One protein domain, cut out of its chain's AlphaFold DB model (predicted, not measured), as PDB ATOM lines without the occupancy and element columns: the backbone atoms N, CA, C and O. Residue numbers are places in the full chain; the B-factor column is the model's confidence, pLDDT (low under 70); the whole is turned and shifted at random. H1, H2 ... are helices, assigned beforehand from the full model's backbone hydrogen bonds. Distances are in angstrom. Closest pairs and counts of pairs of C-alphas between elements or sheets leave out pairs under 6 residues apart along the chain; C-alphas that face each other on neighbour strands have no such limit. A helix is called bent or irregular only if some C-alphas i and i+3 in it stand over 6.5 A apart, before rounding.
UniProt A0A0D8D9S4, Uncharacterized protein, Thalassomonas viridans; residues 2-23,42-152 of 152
ATOM      1  N   ILE A   2     144.027 173.040 135.683       73.56
ATOM      2  CA  ILE A   2     143.862 172.347 134.383       73.56
ATOM      3  C   ILE A   2     142.966 173.126 133.405       73.56
ATOM      4  O   ILE A   2     143.357 173.347 132.269       73.56
ATOM      5  N   ILE A   3     141.803 173.607 133.858       78.75
ATOM      6  CA  ILE A   3     140.884 174.402 133.017       78.75
ATOM      7  C   ILE A   3     141.556 175.693 132.526       78.75
ATOM      8  O   ILE A   3     141.400 176.090 131.378       78.75
ATOM      9  N   GLU A   4     142.344 176.335 133.388       76.69
ATOM     10  CA  GLU A   4     143.076 177.547 133.028       76.69
ATOM     11  C   GLU A   4     144.139 177.272 131.959       76.69
ATOM     12  O   GLU A   4     144.231 178.014 130.982       76.69
ATOM     13  N   LEU A   5     144.900 176.188 132.130       77.31
ATOM     14  CA  LEU A   5     145.875 175.723 131.151       77.31
ATOM     15  C   LEU A   5     145.196 175.447 129.804       77.31
ATOM     16  O   LEU A   5     145.653 175.945 128.785       77.31
ATOM     17  N   LEU A   6     144.066 174.731 129.813       81.19
ATOM     18  CA  LEU A   6     143.302 174.398 128.611       81.19
ATOM     19  C   LEU A   6     142.868 175.657 127.845       81.19
ATOM     20  O   LEU A   6     143.101 175.758 126.644       81.19
ATOM     21  N   ILE A   7     142.278 176.638 128.531       81.44
ATOM     22  CA  ILE A   7     141.792 177.872 127.894       81.44
ATOM     23  C   ILE A   7     142.960 178.699 127.337       81.44
ATOM     24  O   ILE A   7     142.867 179.252 126.236       81.44
ATOM     25  N   ARG A   8     144.078 178.775 128.069       81.94
ATOM     26  CA  ARG A   8     145.296 179.467 127.615       81.94
ATOM     27  C   ARG A   8     145.904 178.786 126.388       81.94
ATOM     28  O   ARG A   8     146.221 179.487 125.430       81.94
ATOM     29  N   SER A   9     145.971 177.455 126.376       80.06
ATOM     30  CA  SER A   9     146.410 176.676 125.214       80.06
ATOM     31  C   SER A   9     145.499 176.909 124.012       80.06
ATOM     32  O   SER A   9     145.986 177.292 122.956       80.06
ATOM     33  N   LEU A  10     144.179 176.756 124.176       83.00
ATOM     34  CA  LEU A  10     143.206 176.909 123.088       83.00
ATOM     35  C   LEU A  10     143.252 178.301 122.461       83.00
ATOM     36  O   LEU A  10     143.271 178.430 121.242       83.00
ATOM     37  N   SER A  11     143.301 179.351 123.279       83.12
ATOM     38  CA  SER A  11     143.366 180.729 122.776       83.12
ATOM     39  C   SER A  11     144.688 181.060 122.088       83.12
ATOM     40  O   SER A  11     144.676 181.754 121.074       83.12
ATOM     41  N   ALA A  12     145.819 180.570 122.597       82.56
ATOM     42  CA  ALA A  12     147.116 180.796 121.967       82.56
ATOM     43  C   ALA A  12     147.252 180.010 120.647       82.56
ATOM     44  O   ALA A  12     147.709 180.568 119.652       82.56
ATOM     45  N   THR A  13     146.759 178.769 120.611       83.31
ATOM     46  CA  THR A  13     146.621 177.955 119.393       83.31
ATOM     47  C   THR A  13     145.727 178.639 118.361       83.31
ATOM     48  O   THR A  13     146.136 178.823 117.219       83.31
ATOM     49  N   ALA A  14     144.543 179.101 118.762       82.88
ATOM     50  CA  ALA A  14     143.642 179.831 117.875       82.88
ATOM     51  C   ALA A  14     144.280 181.122 117.332       82.88
ATOM     52  O   ALA A  14     144.114 181.442 116.159       82.88
ATOM     53  N   GLY A  15     145.058 181.834 118.153       82.81
ATOM     54  CA  GLY A  15     145.810 183.013 117.725       82.81
ATOM     55  C   GLY A  15     146.865 182.709 116.656       82.81
ATOM     56  O   GLY A  15     146.918 183.417 115.650       82.81
ATOM     57  N   ILE A  16     147.664 181.647 116.834       81.75
ATOM     58  CA  ILE A  16     148.620 181.178 115.809       81.75
ATOM     59  C   ILE A  16     147.879 180.814 114.523       81.75
ATOM     60  O   ILE A  16     148.291 181.219 113.436       81.75
ATOM     61  N   PHE A  17     146.775 180.081 114.654       79.00
ATOM     62  CA  PHE A  17     145.987 179.620 113.522       79.00
ATOM     63  C   PHE A  17     145.445 180.785 112.689       79.00
ATOM     64  O   PHE A  17     145.676 180.851 111.485       79.00
ATOM     65  N   ILE A  18     144.812 181.763 113.345       83.50
ATOM     66  CA  ILE A  18     144.318 182.986 112.698       83.50
ATOM     67  C   ILE A  18     145.459 183.730 112.002       83.50
ATOM     68  O   ILE A  18     145.298 184.156 110.861       83.50
ATOM     69  N   LEU A  19     146.609 183.883 112.664       82.81
ATOM     70  CA  LEU A  19     147.750 184.602 112.101       82.81
ATOM     71  C   LEU A  19     148.277 183.933 110.827       82.81
ATOM     72  O   LEU A  19     148.538 184.623 109.845       82.81
ATOM     73  N   ILE A  20     148.406 182.607 110.819       79.31
ATOM     74  CA  ILE A  20     148.879 181.869 109.642       79.31
ATOM     75  C   ILE A  20     147.856 181.940 108.507       79.31
ATOM     76  O   ILE A  20     148.245 182.203 107.370       79.31
ATOM     77  N   CYS A  21     146.560 181.815 108.806       77.06
ATOM     78  CA  CYS A  21     145.507 182.014 107.811       77.06
ATOM     79  C   CYS A  21     145.546 183.432 107.215       77.06
ATOM     80  O   CYS A  21     145.444 183.593 106.002       77.06
ATOM     81  N   LEU A  22     145.749 184.465 108.039       80.62
ATOM     82  CA  LEU A  22     145.895 185.845 107.563       80.62
ATOM     83  C   LEU A  22     147.124 186.011 106.663       80.62
ATOM     84  O   LEU A  22     147.019 186.624 105.604       80.62
ATOM     85  N   LEU A  23     148.272 185.446 107.046       78.19
ATOM     86  CA  LEU A  23     149.485 185.478 106.222       78.19
ATOM     87  C   LEU A  23     149.277 184.768 104.879       78.19
ATOM     88  O   LEU A  23     149.724 185.276 103.848       78.19
ATOM     89  N   ASP A  42     148.442 172.897 102.872       68.00
ATOM     90  CA  ASP A  42     149.732 173.287 103.439       68.00
ATOM     91  C   ASP A  42     149.640 174.333 104.568       68.00
ATOM     92  O   ASP A  42     150.238 174.103 105.622       68.00
ATOM     93  N   PRO A  43     148.898 175.458 104.460       68.88
ATOM     94  CA  PRO A  43     148.856 176.471 105.515       68.88
ATOM     95  C   PRO A  43     148.127 175.988 106.771       68.88
ATOM     96  O   PRO A  43     148.504 176.362 107.884       68.88
ATOM     97  N   PHE A  44     147.103 175.147 106.609       70.81
ATOM     98  CA  PHE A  44     146.317 174.608 107.717       70.81
ATOM     99  C   PHE A  44     147.104 173.552 108.494       70.81
ATOM    100  O   PHE A  44     147.160 173.623 109.726       70.81
ATOM    101  N   TRP A  45     147.787 172.637 107.801       72.12
ATOM    102  CA  TRP A  45     148.694 171.675 108.436       72.12
ATOM    103  C   TRP A  45     149.874 172.366 109.113       72.12
ATOM    104  O   TRP A  45     150.226 172.019 110.243       72.12
ATOM    105  N   VAL A  46     150.438 173.394 108.475       73.75
ATOM    106  CA  VAL A  46     151.495 174.234 109.055       73.75
ATOM    107  C   VAL A  46     151.015 174.911 110.338       73.75
ATOM    108  O   VAL A  46     151.704 174.867 111.360       73.75
ATOM    109  N   ALA A  47     149.811 175.486 110.325       75.44
ATOM    110  CA  ALA A  47     149.225 176.121 111.498       75.44
ATOM    111  C   ALA A  47     148.934 175.140 112.634       75.44
ATOM    112  O   ALA A  47     149.200 175.454 113.801       75.44
ATOM    113  N   LEU A  48     148.425 173.955 112.304       75.44
ATOM    114  CA  LEU A  48     148.161 172.892 113.266       75.44
ATOM    115  C   LEU A  48     149.462 172.395 113.907       75.44
ATOM    116  O   LEU A  48     149.553 172.334 115.137       75.44
ATOM    117  N   PHE A  49     150.480 172.114 113.088       78.75
ATOM    118  CA  PHE A  49     151.794 171.690 113.559       78.75
ATOM    119  C   PHE A  49     152.402 172.737 114.490       78.75
ATOM    120  O   PHE A  49     152.741 172.412 115.623       78.75
ATOM    121  N   LEU A  50     152.484 174.003 114.066       76.94
ATOM    122  CA  LEU A  50     153.092 175.074 114.867       76.94
ATOM    123  C   LEU A  50     152.345 175.319 116.178       76.94
ATOM    124  O   LEU A  50     152.970 175.592 117.203       76.94
ATOM    125  N   SER A  51     151.019 175.181 116.162       74.31
ATOM    126  CA  SER A  51     150.200 175.291 117.367       74.31
ATOM    127  C   SER A  51     150.497 174.177 118.369       74.31
ATOM    128  O   SER A  51     150.660 174.453 119.557       74.31
ATOM    129  N   ALA A  52     150.609 172.929 117.905       77.44
ATOM    130  CA  ALA A  52     150.996 171.799 118.750       77.44
ATOM    131  C   ALA A  52     152.448 171.931 119.237       77.44
ATOM    132  O   ALA A  52     152.737 171.721 120.415       77.44
ATOM    133  N   TRP A  53     153.344 172.359 118.349       81.38
ATOM    134  CA  TRP A  53     154.766 172.536 118.621       81.38
ATOM    135  C   TRP A  53     155.011 173.595 119.708       81.38
ATOM    136  O   TRP A  53     155.757 173.359 120.655       81.38
ATOM    137  N   CYS A  54     154.293 174.723 119.662       79.12
ATOM    138  CA  CYS A  54     154.421 175.803 120.648       79.12
ATOM    139  C   CYS A  54     153.794 175.494 122.022       79.12
ATOM    140  O   CYS A  54     154.099 176.193 122.994       79.12
ATOM    141  N   ILE A  55     152.967 174.446 122.152       78.56
ATOM    142  CA  ILE A  55     152.445 173.984 123.455       78.56
ATOM    143  C   ILE A  55     153.547 173.310 124.278       78.56
ATOM    144  O   ILE A  55     153.577 173.445 125.503       78.56
ATOM    145  N   ILE A  56     154.479 172.614 123.628       80.75
ATOM    146  CA  ILE A  56     155.528 171.862 124.315       80.75
ATOM    147  C   ILE A  56     156.393 172.758 125.227       80.75
ATOM    148  O   ILE A  56     156.561 172.372 126.380       80.75
ATOM    149  N   PRO A  57     156.886 173.955 124.828       78.94
ATOM    150  CA  PRO A  57     157.599 174.859 125.740       78.94
ATOM    151  C   PRO A  57     156.690 175.513 126.790       78.94
ATOM    152  O   PRO A  57     157.160 175.950 127.844       78.94
ATOM    153  N   ALA A  58     155.376 175.550 126.554       78.62
ATOM    154  CA  ALA A  58     154.415 176.092 127.505       78.62
ATOM    155  C   ALA A  58     154.198 175.174 128.720       78.62
ATOM    156  O   ALA A  58     153.937 175.675 129.814       78.62
ATOM    157  N   ILE A  59     154.354 173.854 128.569       79.69
ATOM    158  CA  ILE A  59     154.255 172.877 129.669       79.69
ATOM    159  C   ILE A  59     155.327 173.113 130.755       79.69
ATOM    160  O   ILE A  59     154.945 173.382 131.897       79.69
ATOM    161  N   PRO A  60     156.646 173.096 130.463       79.19
ATOM    162  CA  PRO A  60     157.676 173.353 131.465       79.19
ATOM    163  C   PRO A  60     157.606 174.783 132.009       79.19
ATOM    164  O   PRO A  60     157.810 174.986 133.202       79.19
ATOM    165  N   ALA A  61     157.224 175.772 131.194       77.12
ATOM    166  CA  ALA A  61     156.988 177.134 131.674       77.12
ATOM    167  C   ALA A  61     155.760 177.246 132.606       77.12
ATOM    168  O   ALA A  61     155.746 178.082 133.513       77.12
ATOM    169  N   SER A  62     154.750 176.389 132.431       77.06
ATOM    170  CA  SER A  62     153.609 176.270 133.348       77.06
ATOM    171  C   SER A  62     153.993 175.548 134.633       77.06
ATOM    172  O   SER A  62     153.538 175.939 135.698       77.06
ATOM    173  N   ILE A  63     154.879 174.553 134.588       77.06
ATOM    174  CA  ILE A  63     155.450 173.948 135.804       77.06
ATOM    175  C   ILE A  63     156.299 174.988 136.553       77.06
ATOM    176  O   ILE A  63     156.189 175.139 137.768       77.06
ATOM    177  N   ALA A  64     157.056 175.814 135.830       74.56
ATOM    178  CA  ALA A  64     157.801 176.927 136.408       74.56
ATOM    179  C   ALA A  64     156.912 177.997 137.063       74.56
ATOM    180  O   ALA A  64     157.431 178.843 137.782       74.56
ATOM    181  N   GLN A  65     155.584 177.970 136.882       68.25
ATOM    182  CA  GLN A  65     154.673 178.878 137.589       68.25
ATOM    183  C   GLN A  65     154.653 178.661 139.106       68.25
ATOM    184  O   GLN A  65     154.275 179.570 139.843       68.25
ATOM    185  N   PHE A  66     155.058 177.475 139.572       70.62
ATOM    186  CA  PHE A  66     155.248 177.204 140.997       70.62
ATOM    187  C   PHE A  66     156.477 177.937 141.559       70.62
ATOM    188  O   PHE A  66     156.593 178.125 142.769       70.62
ATOM    189  N   MET A  67     157.360 178.422 140.683       69.81
ATOM    190  CA  MET A  67     158.422 179.359 141.017       69.81
ATOM    191  C   MET A  67     157.833 180.770 140.874       69.81
ATOM    192  O   MET A  67     157.410 181.172 139.795       69.81
ATOM    193  N   LYS A  68     157.749 181.528 141.975       64.06
ATOM    194  CA  LYS A  68     156.994 182.799 142.051       64.06
ATOM    195  C   LYS A  68     157.415 183.882 141.039       64.06
ATOM    196  O   LYS A  68     156.692 184.861 140.872       64.06
ATOM    197  N   ASP A  69     158.562 183.736 140.380       80.25
ATOM    198  CA  ASP A  69     159.126 184.760 139.508       80.25
ATOM    199  C   ASP A  69     158.652 184.644 138.044       80.25
ATOM    200  O   ASP A  69     158.829 183.630 137.361       80.25
ATOM    201  N   LYS A  70     158.088 185.745 137.529       79.31
ATOM    202  CA  LYS A  70     157.672 185.888 136.125       79.31
ATOM    203  C   LYS A  70     158.863 185.782 135.172       79.31
ATOM    204  O   LYS A  70     158.703 185.259 134.068       79.31
ATOM    205  N   ARG A  71     160.041 186.256 135.588       82.19
ATOM    206  CA  ARG A  71     161.250 186.223 134.758       82.19
ATOM    207  C   ARG A  71     161.708 184.787 134.515       82.19
ATOM    208  O   ARG A  71     161.982 184.429 133.376       82.19
ATOM    209  N   THR A  72     161.687 183.947 135.546       82.50
ATOM    210  CA  THR A  72     162.021 182.518 135.446       82.50
ATOM    211  C   THR A  72     161.119 181.781 134.458       82.50
ATOM    212  O   THR A  72     161.615 181.048 133.606       82.50
ATOM    213  N   ARG A  73     159.804 182.035 134.488       81.94
ATOM    214  CA  ARG A  73     158.860 181.463 133.509       81.94
ATOM    215  C   ARG A  73     159.186 181.858 132.071       81.94
ATOM    216  O   ARG A  73     159.099 181.023 131.178       81.94
ATOM    217  N   LEU A  74     159.513 183.132 131.844       84.31
ATOM    218  CA  LEU A  74     159.889 183.646 130.525       84.31
ATOM    219  C   LEU A  74     161.184 182.993 130.028       84.31
ATOM    220  O   LEU A  74     161.237 182.549 128.885       84.31
ATOM    221  N   ILE A  75     162.199 182.897 130.890       85.69
ATOM    222  CA  ILE A  75     163.484 182.270 130.559       85.69
ATOM    223  C   ILE A  75     163.286 180.795 130.201       85.69
ATOM    224  O   ILE A  75     163.771 180.360 129.163       85.69
ATOM    225  N   ILE A  76     162.544 180.037 131.015       85.62
ATOM    226  CA  ILE A  76     162.294 178.607 130.771       85.62
ATOM    227  C   ILE A  76     161.505 178.397 129.479       85.62
ATOM    228  O   ILE A  76     161.840 177.502 128.703       85.62
ATOM    229  N   TYR A  77     160.499 179.239 129.224       86.56
ATOM    230  CA  TYR A  77     159.746 179.198 127.974       86.56
ATOM    231  C   TYR A  77     160.676 179.369 126.771       86.56
ATOM    232  O   TYR A  77     160.751 178.487 125.920       86.56
ATOM    233  N   TRP A  78     161.445 180.461 126.746       86.62
ATOM    234  CA  TRP A  78     162.329 180.775 125.628       86.62
ATOM    235  C   TRP A  78     163.453 179.759 125.449       86.62
ATOM    236  O   TRP A  78     163.725 179.360 124.321       86.62
ATOM    237  N   ALA A  79     164.068 179.297 126.539       87.50
ATOM    238  CA  ALA A  79     165.078 178.247 126.485       87.50
ATOM    239  C   ALA A  79     164.511 176.974 125.840       87.50
ATOM    240  O   ALA A  79     165.120 176.421 124.927       87.50
ATOM    241  N   THR A  80     163.312 176.552 126.252       86.81
ATOM    242  CA  THR A  80     162.669 175.356 125.693       86.81
ATOM    243  C   THR A  80     162.296 175.548 124.222       86.81
ATOM    244  O   THR A  80     162.553 174.663 123.409       86.81
ATOM    245  N   THR A  81     161.759 176.715 123.856       86.06
ATOM    246  CA  THR A  81     161.453 177.069 122.463       86.06
ATOM    247  C   THR A  81     162.695 177.010 121.580       86.06
ATOM    248  O   THR A  81     162.648 176.423 120.502       86.06
ATOM    249  N   VAL A  82     163.812 177.598 122.021       86.19
ATOM    250  CA  VAL A  82     165.059 177.618 121.241       86.19
ATOM    251  C   VAL A  82     165.616 176.209 121.084       86.19
ATOM    252  O   VAL A  82     165.945 175.816 119.969       86.19
ATOM    253  N   ILE A  83     165.661 175.420 122.164       86.19
ATOM    254  CA  ILE A  83     166.109 174.021 122.106       86.19
ATOM    255  C   ILE A  83     165.265 173.224 121.105       86.19
ATOM    256  O   ILE A  83     165.814 172.468 120.309       86.19
ATOM    257  N   GLN A  84     163.946 173.420 121.092       84.75
ATOM    258  CA  GLN A  84     163.071 172.736 120.141       84.75
ATOM    259  C   GLN A  84     163.235 173.216 118.708       84.75
ATOM    260  O   GLN A  84     163.223 172.388 117.806       84.75
ATOM    261  N   ALA A  85     163.398 174.519 118.480       83.81
ATOM    262  CA  ALA A  85     163.641 175.047 117.142       83.81
ATOM    263  C   ALA A  85     164.958 174.504 116.570       83.81
ATOM    264  O   ALA A  85     164.995 174.055 115.426       83.81
ATOM    265  N   VAL A  86     166.015 174.467 117.389       84.00
ATOM    266  CA  VAL A  86     167.305 173.869 117.019       84.00
ATOM    267  C   VAL A  86     167.159 172.367 116.782       84.00
ATOM    268  O   VAL A  86     167.652 171.863 115.779       84.00
ATOM    269  N   GLY A  87     166.450 171.648 117.654       82.69
ATOM    270  CA  GLY A  87     166.192 170.218 117.486       82.69
ATOM    271  C   GLY A  87     165.407 169.898 116.211       82.69
ATOM    272  O   GLY A  87     165.779 168.983 115.483       82.69
ATOM    273  N   LEU A  88     164.369 170.680 115.902       80.88
ATOM    274  CA  LEU A  88     163.571 170.537 114.683       80.88
ATOM    275  C   LEU A  88     164.402 170.838 113.434       80.88
ATOM    276  O   LEU A  88     164.317 170.102 112.455       80.88
ATOM    277  N   TYR A  89     165.232 171.883 113.485       81.44
ATOM    278  CA  TYR A  89     166.169 172.199 112.409       81.44
ATOM    279  C   TYR A  89     167.148 171.052 112.168       81.44
ATOM    280  O   TYR A  89     167.312 170.619 111.033       81.44
ATOM    281  N   LEU A  90     167.775 170.537 113.229       80.94
ATOM    282  CA  LEU A  90     168.728 169.433 113.131       80.94
ATOM    283  C   LEU A  90     168.063 168.161 112.604       80.94
ATOM    284  O   LEU A  90     168.640 167.495 111.751       80.94
ATOM    285  N   ALA A  91     166.851 167.844 113.063       78.69
ATOM    286  CA  ALA A  91     166.084 166.715 112.548       78.69
ATOM    287  C   ALA A  91     165.785 166.885 111.052       78.69
ATOM    288  O   ALA A  91     166.092 165.991 110.268       78.69
ATOM    289  N   GLY A  92     165.273 168.050 110.642       75.25
ATOM    290  CA  GLY A  92     165.014 168.349 109.234       75.25
ATOM    291  C   GLY A  92     166.278 168.308 108.375       75.25
ATOM    292  O   GLY A  92     166.257 167.746 107.286       75.25
ATOM    293  N   TYR A  93     167.395 168.829 108.887       74.94
ATOM    294  CA  TYR A  93     168.693 168.768 108.222       74.94
ATOM    295  C   TYR A  93     169.145 167.321 108.014       74.94
ATOM    296  O   TYR A  93     169.451 166.941 106.888       74.94
ATOM    297  N   MET A  94     169.119 166.491 109.059       79.00
ATOM    298  CA  MET A  94     169.514 165.082 108.952       79.00
ATOM    299  C   MET A  94     168.628 164.314 107.976       79.00
ATOM    300  O   MET A  94     169.136 163.522 107.190       79.00
ATOM    301  N   MET A  95     167.323 164.582 107.974       74.38
ATOM    302  CA  MET A  95     166.413 163.963 107.014       74.38
ATOM    303  C   MET A  95     166.599 164.491 105.581       74.38
ATOM    304  O   MET A  95     166.272 163.787 104.637       74.38
ATOM    305  N   SER A  96     167.119 165.709 105.392       70.06
ATOM    306  CA  SER A  96     167.427 166.267 104.063       70.06
ATOM    307  C   SER A  96     168.729 165.740 103.451       70.06
ATOM    308  O   SER A  96     168.961 165.924 102.262       70.06
ATOM    309  N   LEU A  97     169.585 165.103 104.258       73.44
ATOM    310  CA  LEU A  97     170.808 164.454 103.779       73.44
ATOM    311  C   LEU A  97     170.531 163.119 103.075       73.44
ATOM    312  O   LEU A  97     171.428 162.588 102.423       73.44
ATOM    313  N   ASP A  98     169.322 162.576 103.218       74.06
ATOM    314  CA  ASP A  98     168.885 161.401 102.475       74.06
ATOM    315  C   ASP A  98     168.583 161.803 101.014       74.06
ATOM    316  O   ASP A  98     167.743 162.675 100.782       74.06
ATOM    317  N   PRO A  99     169.271 161.221 100.015       68.75
ATOM    318  CA  PRO A  99     169.102 161.590  98.612       68.75
ATOM    319  C   PRO A  99     167.715 161.271  98.029       68.75
ATOM    320  O   PRO A  99     167.383 161.821  96.979       68.75
ATOM    321  N   GLU A 100     166.897 160.441  98.685       73.25
ATOM    322  CA  GLU A 100     165.495 160.199  98.293       73.25
ATOM    323  C   GLU A 100     164.505 161.168  98.971       73.25
ATOM    324  O   GLU A 100     163.295 161.100  98.760       73.25
ATOM    325  N   SER A 101     165.004 162.088  99.797       57.94
ATOM    326  CA  SER A 101     164.183 162.946 100.645       57.94
ATOM    327  C   SER A 101     163.657 164.192  99.937       57.94
ATOM    328  O   SER A 101     164.403 165.096  99.563       57.94
ATOM    329  N   GLU A 102     162.332 164.324  99.884       66.25
ATOM    330  CA  GLU A 102     161.639 165.534  99.412       66.25
ATOM    331  C   GLU A 102     161.540 166.637 100.491       66.25
ATOM    332  O   GLU A 102     160.814 167.628 100.348       66.25
ATOM    333  N   ILE A 103     162.266 166.503 101.606       60.38
ATOM    334  CA  ILE A 103     162.111 167.388 102.771       60.38
ATOM    335  C   ILE A 103     162.592 168.812 102.490       60.38
ATOM    336  O   ILE A 103     162.002 169.761 103.013       60.38
ATOM    337  N   ALA A 104     163.590 168.985 101.620       57.31
ATOM    338  CA  ALA A 104     164.062 170.306 101.201       57.31
ATOM    339  C   ALA A 104     163.001 171.097 100.408       57.31
ATOM    340  O   ALA A 104     162.991 172.327 100.470       57.31
ATOM    341  N   SER A 105     162.093 170.406  99.709       58.38
ATOM    342  CA  SER A 105     160.943 170.993  99.002       58.38
ATOM    343  C   SER A 105     159.671 171.088  99.853       58.38
ATOM    344  O   SER A 105     158.700 171.708  99.425       58.38
ATOM    345  N   SER A 106     159.662 170.491 101.048       63.59
ATOM    346  CA  SER A 106     158.495 170.466 101.936       63.59
ATOM    347  C   SER A 106     158.291 171.786 102.695       63.59
ATOM    348  O   SER A 106     159.151 172.663 102.716       63.59
ATOM    349  N   ALA A 107     157.172 171.912 103.411       62.94
ATOM    350  CA  ALA A 107     156.922 173.035 104.317       62.94
ATOM    351  C   ALA A 107     157.833 173.046 105.569       62.94
ATOM    352  O   ALA A 107     157.833 174.024 106.321       62.94
ATOM    353  N   LEU A 108     158.621 171.990 105.816       67.00
ATOM    354  CA  LEU A 108     159.431 171.823 107.028       67.00
ATOM    355  C   LEU A 108     160.477 172.937 107.250       67.00
ATOM    356  O   LEU A 108     160.555 173.452 108.368       67.00
ATOM    357  N   PRO A 109     161.251 173.387 106.243       66.31
ATOM    358  CA  PRO A 109     162.182 174.495 106.429       66.31
ATOM    359  C   PRO A 109     161.445 175.777 106.831       66.31
ATOM    360  O   PRO A 109     161.843 176.446 107.782       66.31
ATOM    361  N   LEU A 110     160.319 176.083 106.175       65.69
ATOM    362  CA  LEU A 110     159.475 177.233 106.507       65.69
ATOM    363  C   LEU A 110     158.961 177.152 107.956       65.69
ATOM    364  O   LEU A 110     159.001 178.146 108.683       65.69
ATOM    365  N   LEU A 111     158.530 175.965 108.393       69.44
ATOM    366  CA  LEU A 111     158.083 175.704 109.763       69.44
ATOM    367  C   LEU A 111     159.168 176.018 110.793       69.44
ATOM    368  O   LEU A 111     158.893 176.690 111.789       69.44
ATOM    369  N   VAL A 112     160.408 175.599 110.539       70.62
ATOM    370  CA  VAL A 112     161.543 175.898 111.421       70.62
ATOM    371  C   VAL A 112     161.761 177.408 111.543       70.62
ATOM    372  O   VAL A 112     161.853 177.924 112.659       70.62
ATOM    373  N   TRP A 113     161.775 178.131 110.419       72.38
ATOM    374  CA  TRP A 113     161.983 179.584 110.406       72.38
ATOM    375  C   TRP A 113     160.867 180.356 111.121       72.38
ATOM    376  O   TRP A 113     161.135 181.357 111.788       72.38
ATOM    377  N   LEU A 114     159.623 179.882 111.029       73.88
ATOM    378  CA  LEU A 114     158.467 180.517 111.665       73.88
ATOM    379  C   LEU A 114     158.297 180.144 113.146       73.88
ATOM    380  O   LEU A 114     157.620 180.865 113.879       73.88
ATOM    381  N   THR A 115     158.934 179.069 113.621       76.62
ATOM    382  CA  THR A 115     158.746 178.548 114.986       76.62
ATOM    383  C   THR A 115     159.131 179.561 116.071       76.62
ATOM    384  O   THR A 115     158.353 179.809 116.989       76.62
ATOM    385  N   ILE A 116     160.311 180.180 115.973       78.44
ATOM    386  CA  ILE A 116     160.806 181.150 116.967       78.44
ATOM    387  C   ILE A 116     159.936 182.420 117.026       78.44
ATOM    388  O   ILE A 116     159.492 182.772 118.123       78.44
ATOM    389  N   PRO A 117     159.654 183.124 115.909       80.12
ATOM    390  CA  PRO A 117     158.833 184.332 115.959       80.12
ATOM    391  C   PRO A 117     157.391 184.043 116.395       80.12
ATOM    392  O   PRO A 117     156.818 184.826 117.152       80.12
ATOM    393  N   LEU A 118     156.809 182.905 116.003       79.81
ATOM    394  CA  LEU A 118     155.465 182.533 116.454       79.81
ATOM    395  C   LEU A 118     155.431 182.145 117.929       79.81
ATOM    396  O   LEU A 118     154.495 182.525 118.629       79.81
ATOM    397  N   ALA A 119     156.465 181.480 118.443       78.12
ATOM    398  CA  ALA A 119     156.594 181.230 119.875       78.12
ATOM    399  C   ALA A 119     156.737 182.538 120.680       78.12
ATOM    400  O   ALA A 119     156.159 182.677 121.761       78.12
ATOM    401  N   ALA A 120     157.416 183.548 120.128       79.56
ATOM    402  CA  ALA A 120     157.482 184.888 120.715       79.56
ATOM    403  C   ALA A 120     156.092 185.500 120.939       79.56
ATOM    404  O   ALA A 120     155.845 186.127 121.969       79.56
ATOM    405  N   LEU A 121     155.191 185.305 119.970       79.38
ATOM    406  CA  LEU A 121     153.799 185.761 120.009       79.38
ATOM    407  C   LEU A 121     152.916 184.847 120.866       79.38
ATOM    408  O   LEU A 121     151.965 185.305 121.504       79.38
ATOM    409  N   TYR A 122     153.249 183.563 120.930       79.44
ATOM    410  CA  TYR A 122     152.536 182.589 121.740       79.44
ATOM    411  C   TYR A 122     152.703 182.867 123.235       79.44
ATOM    412  O   TYR A 122     151.726 182.780 123.974       79.44
ATOM    413  N   TYR A 123     153.892 183.270 123.701       80.00
ATOM    414  CA  TYR A 123     154.113 183.586 125.118       80.00
ATOM    415  C   TYR A 123     153.122 184.616 125.696       80.00
ATOM    416  O   TYR A 123     152.483 184.305 126.704       80.00
ATOM    417  N   PRO A 124     152.932 185.820 125.114       76.44
ATOM    418  CA  PRO A 124     151.959 186.782 125.620       76.44
ATOM    419  C   PRO A 124     150.526 186.254 125.549       76.44
ATOM    420  O   PRO A 124     149.777 186.401 126.519       76.44
ATOM    421  N   LEU A 125     150.165 185.566 124.465       75.62
ATOM    422  CA  LEU A 125     148.849 184.942 124.329       75.62
ATOM    423  C   LEU A 125     148.621 183.834 125.359       75.62
ATOM    424  O   LEU A 125     147.504 183.671 125.834       75.62
ATOM    425  N   PHE A 126     149.646 183.107 125.777       78.62
ATOM    426  CA  PHE A 126     149.502 182.036 126.752       78.62
ATOM    427  C   PHE A 126     149.557 182.561 128.194       78.62
ATOM    428  O   PHE A 126     148.696 182.247 129.016       78.62
ATOM    429  N   PHE A 127     150.534 183.410 128.518       77.31
ATOM    430  CA  PHE A 127     150.934 183.720 129.895       77.31
ATOM    431  C   PHE A 127     150.495 185.087 130.429       77.31
ATOM    432  O   PHE A 127     150.538 185.281 131.650       77.31
ATOM    433  N   TYR A 128     150.065 186.020 129.572       74.56
ATOM    434  CA  TYR A 128     149.603 187.347 129.995       74.56
ATOM    435  C   TYR A 128     148.074 187.474 129.981       74.56
ATOM    436  O   TYR A 128     147.360 186.828 129.215       74.56
ATOM    437  N   GLY A 129     147.554 188.330 130.863       74.12
ATOM    438  CA  GLY A 129     146.121 188.605 130.986       74.12
ATOM    439  C   GLY A 129     145.319 187.533 131.737       74.12
ATOM    440  O   GLY A 129     145.840 186.501 132.177       74.12
ATOM    441  N   LYS A 130     144.020 187.818 131.902       75.81
ATOM    442  CA  LYS A 130     143.058 186.896 132.518       75.81
ATOM    443  C   LYS A 130     142.814 185.702 131.584       75.81
ATOM    444  O   LYS A 130     142.741 185.911 130.372       75.81
ATOM    445  N   PRO A 131     142.673 184.481 132.123       71.50
ATOM    446  CA  PRO A 131     142.459 183.294 131.302       71.50
ATOM    447  C   PRO A 131     141.112 183.319 130.580       71.50
ATOM    448  O   PRO A 131     141.036 182.901 129.434       71.50
ATOM    449  N   GLN A 132     140.076 183.885 131.200       73.75
ATOM    450  CA  GLN A 132     138.796 184.170 130.557       73.75
ATOM    451  C   GLN A 132     138.605 185.682 130.438       73.75
ATOM    452  O   GLN A 132     138.585 186.408 131.434       73.75
ATOM    453  N   ASN A 133     138.482 186.153 129.202       83.31
ATOM    454  CA  ASN A 133     137.998 187.484 128.857       83.31
ATOM    455  C   ASN A 133     137.287 187.419 127.494       83.31
ATOM    456  O   ASN A 133     137.466 186.468 126.733       83.31
ATOM    457  N   MET A 134     136.475 188.435 127.186       84.81
ATOM    458  CA  MET A 134     135.683 188.473 125.949       84.81
ATOM    459  C   MET A 134     136.563 188.329 124.695       84.81
ATOM    460  O   MET A 134     136.226 187.567 123.798       84.81
ATOM    461  N   LEU A 135     137.731 188.982 124.675       82.75
ATOM    462  CA  LEU A 135     138.676 188.920 123.557       82.75
ATOM    463  C   LEU A 135     139.205 187.497 123.300       82.75
ATOM    464  O   LEU A 135     139.199 187.046 122.160       82.75
ATOM    465  N   ARG A 136     139.624 186.759 124.339       82.06
ATOM    466  CA  ARG A 136     140.079 185.365 124.192       82.06
ATOM    467  C   ARG A 136     138.965 184.465 123.686       82.06
ATOM    468  O   ARG A 136     139.231 183.624 122.839       82.06
ATOM    469  N   ASN A 137     137.738 184.652 124.171       83.50
ATOM    470  CA  ASN A 137     136.598 183.871 123.696       83.50
ATOM    471  C   ASN A 137     136.356 184.108 122.200       83.50
ATOM    472  O   ASN A 137     136.163 183.147 121.466       83.50
ATOM    473  N   ILE A 138     136.444 185.361 121.737       86.56
ATOM    474  CA  ILE A 138     136.348 185.702 120.310       86.56
ATOM    475  C   ILE A 138     137.464 185.018 119.511       86.56
ATOM    476  O   ILE A 138     137.177 184.364 118.516       86.56
ATOM    477  N   VAL A 139     138.720 185.112 119.967       85.19
ATOM    478  CA  VAL A 139     139.867 184.465 119.306       85.19
ATOM    479  C   VAL A 139     139.663 182.952 119.201       85.19
ATOM    480  O   VAL A 139     139.857 182.389 118.130       85.19
ATOM    481  N   ILE A 140     139.210 182.303 120.277       84.88
ATOM    482  CA  ILE A 140     138.909 180.865 120.289       84.88
ATOM    483  C   ILE A 140     137.805 180.529 119.275       84.88
ATOM    484  O   ILE A 140     137.974 179.601 118.491       84.88
ATOM    485  N   ILE A 141     136.702 181.286 119.256       86.50
ATOM    486  CA  ILE A 141     135.581 181.057 118.329       86.50
ATOM    487  C   ILE A 141     136.035 181.209 116.875       86.50
ATOM    488  O   ILE A 141     135.767 180.322 116.068       86.50
ATOM    489  N   ILE A 142     136.753 182.286 116.543       86.19
ATOM    490  CA  ILE A 142     137.260 182.511 115.182       86.19
ATOM    491  C   ILE A 142     138.214 181.380 114.782       86.19
ATOM    492  O   ILE A 142     138.070 180.820 113.700       86.19
ATOM    493  N   GLY A 143     139.149 181.007 115.661       81.38
ATOM    494  CA  GLY A 143     140.076 179.907 115.400       81.38
ATOM    495  C   GLY A 143     139.360 178.580 115.153       81.38
ATOM    496  O   GLY A 143     139.720 177.869 114.220       81.38
ATOM    497  N   MET A 144     138.309 178.267 115.920       82.56
ATOM    498  CA  MET A 144     137.497 177.064 115.702       82.56
ATOM    499  C   MET A 144     136.743 177.101 114.372       82.56
ATOM    500  O   MET A 144     136.736 176.101 113.664       82.56
ATOM    501  N   VAL A 145     136.139 178.237 114.007       84.38
ATOM    502  CA  VAL A 145     135.437 178.383 112.721       84.38
ATOM    503  C   VAL A 145     136.406 178.203 111.555       84.38
ATOM    504  O   VAL A 145     136.090 177.478 110.617       84.38
ATOM    505  N   LEU A 146     137.594 178.809 111.626       77.81
ATOM    506  CA  LEU A 146     138.621 178.652 110.596       77.81
ATOM    507  C   LEU A 146     139.147 177.217 110.524       77.81
ATOM    508  O   LEU A 146     139.395 176.729 109.428       77.81
ATOM    509  N   ALA A 147     139.315 176.545 111.665       73.81
ATOM    510  CA  ALA A 147     139.729 175.150 111.688       73.81
ATOM    511  C   ALA A 147     138.672 174.265 111.024       73.81
ATOM    512  O   ALA A 147     139.004 173.520 110.112       73.81
ATOM    513  N   ILE A 148     137.397 174.402 111.409       79.62
ATOM    514  CA  ILE A 148     136.285 173.669 110.786       79.62
ATOM    515  C   ILE A 148     136.231 173.955 109.283       79.62
ATOM    516  O   ILE A 148     136.107 173.023 108.506       79.62
ATOM    517  N   TYR A 149     136.375 175.216 108.872       73.44
ATOM    518  CA  TYR A 149     136.413 175.586 107.458       73.44
ATOM    519  C   TYR A 149     137.579 174.938 106.702       73.44
ATOM    520  O   TYR A 149     137.393 174.501 105.578       73.44
ATOM    521  N   GLY A 150     138.772 174.865 107.300       65.19
ATOM    522  CA  GLY A 150     139.921 174.196 106.688       65.19
ATOM    523  C   GLY A 150     139.769 172.673 106.587       65.19
ATOM    524  O   GLY A 150     140.438 172.059 105.767       65.19
ATOM    525  N   PHE A 151     138.898 172.066 107.400       64.12
ATOM    526  CA  PHE A 151     138.600 170.629 107.372       64.12
ATOM    527  C   PHE A 151     137.393 170.250 106.486       64.12
ATOM    528  O   PHE A 151     137.147 169.054 106.315       64.12
ATOM    529  N   VAL A 152     136.632 171.222 105.960       59.12
ATOM    530  CA  VAL A 152     135.406 171.030 105.147       59.12
ATOM    531  C   VAL A 152     135.642 171.427 103.691       59.12
ATOM    532  O   VAL A 152     135.263 170.624 102.811       59.12
TER     533      VAL A 152
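AT A GLANCE: This is residues 2 to 23 and 42 to 152 of the 152 residues of an uncharacterized protein of Thalassomonas viridans (UniProt A0A0D8D9S4). The longest helix, H3, makes one side of a thin slab of helices; next to it H2 and H5 cross each other in the middle, H1 packs on both of these, and H6 covers H1 on the far side. H2, H3 and H5 form an up-and-down bundle, each running against the one before it, and past one end of H3 residues 97 to 102 stick out, of which residue 102 belongs to the very short H4. The printed part has 133 residues with six named helices, H1 to H6 in order, and no named strand: the class is all helix. The whole is compact, with a radius of gyration of the C-alphas of 15.8 A, and spans 49 by 38 by 22 A.

IN THESE COORDINATES: Find C-alpha 70 at (157.672, 185.888, 136.125); from there H3 runs through residues 70 to 96, 38.8 A. Before it look for H2, residues 42 to 66, 38.2 A, with a kink of 29 degrees near residue 58; it is neither bent nor irregular, but only just: C-alphas 63 and 66 are 6.1 A apart. After H3 come H4, residues 102 to 105, and H5, residues 108 to 127, 27.1 A. H5 has a kink of 48 degrees near residue 117 and is only just irregular, with C-alphas 113 and 116 6.8 A apart. H1, residues 2 to 23, 31.6 A, begins at C-alpha 2 (143.862, 172.347, 134.383). H6, residues 134 to 151, 25.9 A, ends at C-alpha 151 (138.600, 170.629, 107.372).

HOW THE PARTS SIT: Begin at H3: it touches H5 at a shallow tilt of 14 degrees, opposite ways, closest at the C-alphas of Tyr 89 and Val 112, 6.0 A. H2 and H3 are a helical hairpin at a steep tilt of 39 degrees; residues 54 to 65 touch residues 72 to 81, closest at C-alphas 61 and 77, 5.1 A. H2 touches H5 at a steep 44 degrees, C-alphas 54 and 119 being closest at 5.9 A. Farther out, H1 touches H2 at 34 degrees, only just shallow, with C-alphas 13 and 51 closest at 4.9 A. H1 touches H6 with residues 10 to 18 alone, at a steep 60 degrees, closest at C-alphas 14 and 143, 4.3 A. H3 and H6 are apart. Every O i to N i+4 pair is within hydrogen-bond range in H1, H3 and H6, against 16 of 21 in H2 and 13 of 16 in H5; H4 is too short for such a pair.

THE WHOLE: The C-alphas farthest apart are those of Pro 99 and Met 134, 50.9 A. Residues 24 to 41 are not printed; C-alphas 23 and 42 are 12.5 A apart across this cut. Of the links printed whole, none is long. The model's mean pLDDT over the printed part is 77.2; look for values under 70 at 20 residues, among them 101 to 111 and 150 to 152.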